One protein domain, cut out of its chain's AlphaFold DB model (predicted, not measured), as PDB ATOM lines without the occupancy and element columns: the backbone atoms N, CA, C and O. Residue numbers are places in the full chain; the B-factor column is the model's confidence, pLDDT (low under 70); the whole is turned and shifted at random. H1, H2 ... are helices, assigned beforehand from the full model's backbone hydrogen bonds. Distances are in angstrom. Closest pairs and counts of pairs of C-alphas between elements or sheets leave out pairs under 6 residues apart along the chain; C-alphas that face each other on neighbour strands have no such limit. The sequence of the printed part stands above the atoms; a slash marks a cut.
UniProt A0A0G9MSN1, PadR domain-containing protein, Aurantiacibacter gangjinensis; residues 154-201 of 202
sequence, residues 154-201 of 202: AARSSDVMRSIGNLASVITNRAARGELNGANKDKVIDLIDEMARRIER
ATOM      1  N   ALA A 154     -50.206  17.613  12.821       75.94
ATOM      2  CA  ALA A 154     -51.183  18.071  11.834       75.94
ATOM      3  C   ALA A 154     -51.983  19.282  12.347       75.94
ATOM      4  O   ALA A 154     -52.105  20.270  11.627       75.94
ATOM      5  N   ALA A 155     -52.433  19.250  13.605       76.12
ATOM      6  CA  ALA A 155     -53.096  20.375  14.263       76.12
ATOM      7  C   ALA A 155     -52.186  21.616  14.319       76.12
ATOM      8  O   ALA A 155     -52.574  22.674  13.836       76.12
ATOM      9  N   ARG A 156     -50.929  21.468  14.771       77.81
ATOM     10  CA  ARG A 156     -49.950  22.574  14.771       77.81
ATOM     11  C   ARG A 156     -49.690  23.146  13.374       77.81
ATOM     12  O   ARG A 156     -49.577  24.356  13.221       77.81
ATOM     13  N   SER A 157     -49.597  22.293  12.353       81.88
ATOM     14  CA  SER A 157     -49.435  22.728  10.959       81.88
ATOM     15  C   SER A 157     -50.655  23.518  10.467       81.88
ATOM     16  O   SER A 157     -50.502  24.554   9.825       81.88
ATOM     17  N   SER A 158     -51.865  23.066  10.817       77.69
ATOM     18  CA  SER A 158     -53.115  23.777  10.527       77.69
ATOM     19  C   SER A 158     -53.142  25.168  11.168       77.69
ATOM     20  O   SER A 158     -53.450  26.146  10.490       77.69
ATOM     21  N   ASP A 159     -52.733  25.293  12.433       83.94
ATOM     22  CA  ASP A 159     -52.671  26.584  13.133       83.94
ATOM     23  C   ASP A 159     -51.674  27.561  12.486       83.94
ATOM     24  O   ASP A 159     -51.961  28.758  12.341       83.94
ATOM     25  N   VAL A 160     -50.521  27.058  12.030       85.12
ATOM     26  CA  VAL A 160     -49.541  27.848  11.267       85.12
ATOM     27  C   VAL A 160     -50.130  28.287   9.924       85.12
ATOM     28  O   VAL A 160     -50.088  29.474   9.603       85.12
ATOM     29  N   MET A 161     -50.744  27.376   9.162       80.31
ATOM     30  CA  MET A 161     -51.361  27.696   7.865       80.31
ATOM     31  C   MET A 161     -52.525  28.682   8.000       80.31
ATOM     32  O   MET A 161     -52.654  29.602   7.193       80.31
ATOM     33  N   ARG A 162     -53.333  28.559   9.056       87.56
ATOM     34  CA  ARG A 162     -54.380  29.526   9.404       87.56
ATOM     35  C   ARG A 162     -53.792  30.909   9.681       87.56
ATOM     36  O   ARG A 162     -54.318  31.906   9.193       87.56
ATOM     37  N   SER A 163     -52.696  30.975  10.434       86.62
ATOM     38  CA  SER A 163     -52.012  32.236  10.748       86.62
ATOM     39  C   SER A 163     -51.415  32.892   9.496       86.62
ATOM     40  O   SER A 163     -51.543  34.104   9.319       86.62
ATOM     41  N   ILE A 164     -50.853  32.094   8.581       85.88
ATOM     42  CA  ILE A 164     -50.395  32.555   7.259       85.88
ATOM     43  C   ILE A 164     -51.575  33.078   6.430       85.88
ATOM     44  O   ILE A 164     -51.481  34.152   5.839       85.88
ATOM     45  N   GLY A 165     -52.706  32.365   6.422       81.12
ATOM     46  CA  GLY A 165     -53.929  32.798   5.742       81.12
ATOM     47  C   GLY A 165     -54.456  34.139   6.262       81.12
ATOM     48  O   GLY A 165     -54.800  35.017   5.470       81.12
ATOM     49  N   ASN A 166     -54.444  34.344   7.582       84.88
ATOM     50  CA  ASN A 166     -54.808  35.624   8.194       84.88
ATOM     51  C   ASN A 166     -53.869  36.754   7.744       84.88
ATOM     52  O   ASN A 166     -54.339  37.820   7.345       84.88
ATOM     53  N   LEU A 167     -52.553  36.520   7.760       87.19
ATOM     54  CA  LEU A 167     -51.565  37.494   7.291       87.19
ATOM     55  C   LEU A 167     -51.782  37.847   5.812       87.19
ATOM     56  O   LEU A 167     -51.841  39.025   5.457       87.19
ATOM     57  N   ALA A 168     -51.974  36.838   4.959       84.25
ATOM     58  CA  ALA A 168     -52.255  37.028   3.541       84.25
ATOM     59  C   ALA A 168     -53.542  37.838   3.317       84.25
ATOM     60  O   ALA A 168     -53.557  38.734   2.471       84.25
ATOM     61  N   SER A 169     -54.593  37.581   4.106       84.88
ATOM     62  CA  SER A 169     -55.851  38.337   4.070       84.88
ATOM     63  C   SER A 169     -55.656  39.811   4.440       84.88
ATOM     64  O   SER A 169     -56.183  40.698   3.771       84.88
ATOM     65  N   VAL A 170     -54.857  40.112   5.469       89.38
ATOM     66  CA  VAL A 170     -54.547  41.500   5.852       89.38
ATOM     67  C   VAL A 170     -53.801  42.225   4.728       89.38
ATOM     68  O   VAL A 170     -54.164  43.348   4.374       89.38
ATOM     69  N   ILE A 171     -52.798  41.576   4.130       86.50
ATOM     70  CA  ILE A 171     -52.008  42.146   3.029       86.50
ATOM     71  C   ILE A 171     -52.896  42.400   1.805       86.50
ATOM     72  O   ILE A 171     -52.884  43.500   1.256       86.50
ATOM     73  N   THR A 172     -53.705  41.422   1.397       82.38
ATOM     74  CA  THR A 172     -54.602  41.556   0.234       82.38
ATOM     75  C   THR A 172     -55.673  42.624   0.440       82.38
ATOM     76  O   THR A 172     -55.886  43.436  -0.458       82.38
ATOM     77  N   ASN A 173     -56.288  42.706   1.623       84.69
ATOM     78  CA  ASN A 173     -57.236  43.777   1.948       84.69
ATOM     79  C   ASN A 173     -56.589  45.165   1.867       84.69
ATOM     80  O   ASN A 173     -57.190  46.113   1.360       84.69
ATOM     81  N   ARG A 174     -55.346  45.288   2.339       86.75
ATOM     82  CA  ARG A 174     -54.594  46.543   2.292       86.75
ATOM     83  C   ARG A 174     -54.184  46.922   0.867       86.75
ATOM     84  O   ARG A 174     -54.257  48.091   0.494       86.75
ATOM     85  N   ALA A 175     -53.823  45.932   0.053       80.94
ATOM     86  CA  ALA A 175     -53.547  46.106  -1.370       80.94
ATOM     87  C   ALA A 175     -54.787  46.605  -2.126       80.94
ATOM     88  O   ALA A 175     -54.700  47.574  -2.874       80.94
ATOM     89  N   ALA A 176     -55.946  45.984  -1.882       82.56
ATOM     90  CA  ALA A 176     -57.213  46.331  -2.524       82.56
ATOM     91  C   ALA A 176     -57.667  47.769  -2.220       82.56
ATOM     92  O   ALA A 176     -58.318  48.400  -3.048       82.56
ATOM     93  N   ARG A 177     -57.286  48.311  -1.057       88.50
ATOM     94  CA  ARG A 177     -57.533  49.711  -0.667       88.50
ATOM     95  C   ARG A 177     -56.509  50.703  -1.231       88.50
ATOM     96  O   ARG A 177     -56.613  51.894  -0.965       88.50
ATOM     97  N   GLY A 178     -55.506  50.233  -1.978       86.31
ATOM     98  CA  GLY A 178     -54.422  51.068  -2.504       86.31
ATOM     99  C   GLY A 178     -53.425  51.548  -1.441       86.31
ATOM    100  O   GLY A 178     -52.595  52.408  -1.726       86.31
ATOM    101  N   GLU A 179     -53.474  50.996  -0.225       82.94
ATOM    102  CA  GLU A 179     -52.627  51.400   0.907       82.94
ATOM    103  C   GLU A 179     -51.219  50.771   0.866       82.94
ATOM    104  O   GLU A 179     -50.335  51.161   1.633       82.94
ATOM    105  N   LEU A 180     -50.994  49.798  -0.024       81.12
ATOM    106  CA  LEU A 180     -49.678  49.212  -0.296       81.12
ATOM    107  C   LEU A 180     -48.989  49.931  -1.462       81.12
ATOM    108  O   LEU A 180     -48.808  49.372  -2.544       81.12
ATOM    109  N   ASN A 181     -48.606  51.183  -1.239       81.69
ATOM    110  CA  ASN A 181     -47.910  52.021  -2.211       81.69
ATOM    111  C   ASN A 181     -46.580  52.557  -1.655       81.69
ATOM    112  O   ASN A 181     -46.418  52.726  -0.445       81.69
ATOM    113  N   GLY A 182     -45.615  52.800  -2.553       78.19
ATOM    114  CA  GLY A 182     -44.292  53.350  -2.228       78.19
ATOM    115  C   GLY A 182     -43.679  52.748  -0.958       78.19
ATOM    116  O   GLY A 182     -43.641  51.530  -0.791       78.19
ATOM    117  N   ALA A 183     -43.310  53.617  -0.016       78.69
ATOM    118  CA  ALA A 183     -42.658  53.247   1.239       78.69
ATOM    119  C   ALA A 183     -43.462  52.284   2.142       78.69
ATOM    120  O   ALA A 183     -42.874  51.623   2.994       78.69
ATOM    121  N   ASN A 184     -44.791  52.188   2.005       80.12
ATOM    122  CA  ASN A 184     -45.586  51.244   2.803       80.12
ATOM    123  C   ASN A 184     -45.464  49.809   2.288       80.12
ATOM    124  O   ASN A 184     -45.509  48.874   3.083       80.12
ATOM    125  N   LYS A 185     -45.289  49.632   0.974       85.19
ATOM    126  CA  LYS A 185     -45.020  48.320   0.380       85.19
ATOM    127  C   LYS A 185     -43.657  47.803   0.838       85.19
ATOM    128  O   LYS A 185     -43.576  46.665   1.291       85.19
ATOM    129  N   ASP A 186     -42.638  48.657   0.785       87.56
ATOM    130  CA  ASP A 186     -41.267  48.298   1.166       87.56
ATOM    131  C   ASP A 186     -41.195  47.893   2.645       87.56
ATOM    132  O   ASP A 186     -40.690  46.826   2.968       87.56
ATOM    133  N   LYS A 187     -41.858  48.645   3.535       88.50
ATOM    134  CA  LYS A 187     -41.966  48.285   4.962       88.50
ATOM    135  C   LYS A 187     -42.639  46.934   5.208       88.50
ATOM    136  O   LYS A 187     -42.262  46.228   6.136       88.50
ATOM    137  N   VAL A 188     -43.670  46.584   4.436       88.00
ATOM    138  CA  VAL A 188     -44.341  45.279   4.575       88.00
ATOM    139  C   VAL A 188     -43.424  44.148   4.111       88.00
ATOM    140  O   VAL A 188     -43.390  43.111   4.766       88.00
ATOM    141  N   ILE A 189     -42.665  44.353   3.031       87.81
ATOM    142  CA  ILE A 189     -41.659  43.390   2.559       87.81
ATOM    143  C   ILE A 189     -40.575  43.199   3.622       87.81
ATOM    144  O   ILE A 189     -40.325  42.066   4.025       87.81
ATOM    145  N   ASP A 190     -40.020  44.293   4.150       92.94
ATOM    146  CA  ASP A 190     -38.986  44.250   5.189       92.94
ATOM    147  C   ASP A 190     -39.460  43.488   6.435       92.94
ATOM    148  O   ASP A 190     -38.721  42.674   6.989       92.94
ATOM    149  N   LEU A 191     -40.711  43.704   6.859       92.44
ATOM    150  CA  LEU A 191     -41.301  42.993   7.994       92.44
ATOM    151  C   LEU A 191     -41.450  41.490   7.726       92.44
ATOM    152  O   LEU A 191     -41.173  40.685   8.616       92.44
ATOM    153  N   ILE A 192     -41.877  41.096   6.523       89.44
ATOM    154  CA  ILE A 192     -42.000  39.680   6.143       89.44
ATOM    155  C   ILE A 192     -40.620  39.019   6.112       89.44
ATOM    156  O   ILE A 192     -40.448  37.944   6.690       89.44
ATOM    157  N   ASP A 193     -39.630  39.676   5.511       89.62
ATOM    158  CA  ASP A 193     -38.253  39.186   5.441       89.62
ATOM    159  C   ASP A 193     -37.620  39.075   6.830       89.62
ATOM    160  O   ASP A 193     -36.894  38.120   7.117       89.62
ATOM    161  N   GLU A 194     -37.889  40.031   7.719       94.81
ATOM    162  CA  GLU A 194     -37.431  39.967   9.102       94.81
ATOM    163  C   GLU A 194     -38.059  38.776   9.837       94.81
ATOM    164  O   GLU A 194     -37.347  38.031  10.519       94.81
ATOM    165  N   MET A 195     -39.371  38.563   9.681       92.19
ATOM    166  CA  MET A 195     -40.053  37.405  10.259       92.19
ATOM    167  C   MET A 195     -39.484  36.090   9.717       92.19
ATOM    168  O   MET A 195     -39.185  35.200  10.512       92.19
ATOM    169  N   ALA A 196     -39.260  35.984   8.405       87.31
ATOM    170  CA  ALA A 196     -38.661  34.806   7.780       87.31
ATOM    171  C   ALA A 196     -37.261  34.516   8.344       87.31
ATOM    172  O   ALA A 196     -37.013  33.420   8.845       87.31
ATOM    173  N   ARG A 197     -36.380  35.524   8.400       95.56
ATOM    174  CA  ARG A 197     -35.028  35.373   8.968       95.56
ATOM    175  C   ARG A 197     -35.032  35.046  10.459       95.56
ATOM    176  O   ARG A 197     -34.050  34.496  10.952       95.56
ATOM    177  N   ARG A 198     -36.044  35.477  11.221       92.75
ATOM    178  CA  ARG A 198     -36.191  35.091  12.635       92.75
ATOM    179  C   ARG A 198     -36.614  33.628  12.754       92.75
ATOM    180  O   ARG A 198     -36.068  32.941  13.605       92.75
ATOM    181  N   ILE A 199     -37.521  33.160  11.895       87.62
ATOM    182  CA  ILE A 199     -37.972  31.760  11.864       87.62
ATOM    183  C   ILE A 199     -36.837  30.819  11.444       87.62
ATOM    184  O   ILE A 199     -36.666  29.782  12.068       87.62
ATOM    185  N   GLU A 200     -36.018  31.194  10.458       84.56
ATOM    186  CA  GLU A 200     -34.843  30.411  10.026       84.56
ATOM    187  C   GLU A 200     -33.778  30.223  11.121       84.56
ATOM    188  O   GLU A 200     -32.904  29.369  10.993       84.56
ATOM    189  N   ARG A 201     -33.821  31.040  12.182       88.75
ATOM    190  CA  ARG A 201     -32.865  31.028  13.298       88.75
ATOM    191  C   ARG A 201     -33.380  30.312  14.555       88.75
ATOM    192  O   ARG A 201     -32.633  30.264  15.532       88.75
TER     193      ARG A 201
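What this domain is: This is residues 154 to 201 of the 202 residues of the protein "PadR domain-containing protein" of Aurantiacibacter gangjinensis (UniProt A0A0G9MSN1). A flat, open U: the longer helix H1 makes one arm, residues 177 to 181 turn the corner, and H2 folds back as the other arm, with a gap between the two. The printed part has 48 residues with two named helices, H1 then H2, no named strand, and the class all helix. It is loose, with a radius of gyration of the C-alphas of 12.7 A, and spans 38 by 24 by 5 A.

How they stand to each other: H1, residues 154 to 176, and H2, residues 182 to 199, are near each other, with 5 pairs of C-alphas within 10 A and the closest at 8.4 A. A tight link of 5 residues joins them. Residues 154 to 166 of H1 stand free, and so do residues 193 to 201, of which 193 to 199 belong to H2. In H1 and H2 every O i to N i+4 pair is within hydrogen-bond range.

Where its parts are: H1 measures 32.3 A from C-alpha 154 at (-51.183, 18.071, 11.834) to C-alpha 176. H2 measures 26.5 A, from C-alpha 182 at (-44.292, 53.350, -2.228) to C-alpha 199 at (-37.972, 31.760, 11.864).

The domain as a whole: The C-alphas farthest apart, of Ala 154 and Gly 182, are 38.6 A apart. The printed part has no cut, and no printed residue is under 70 in pLDDT.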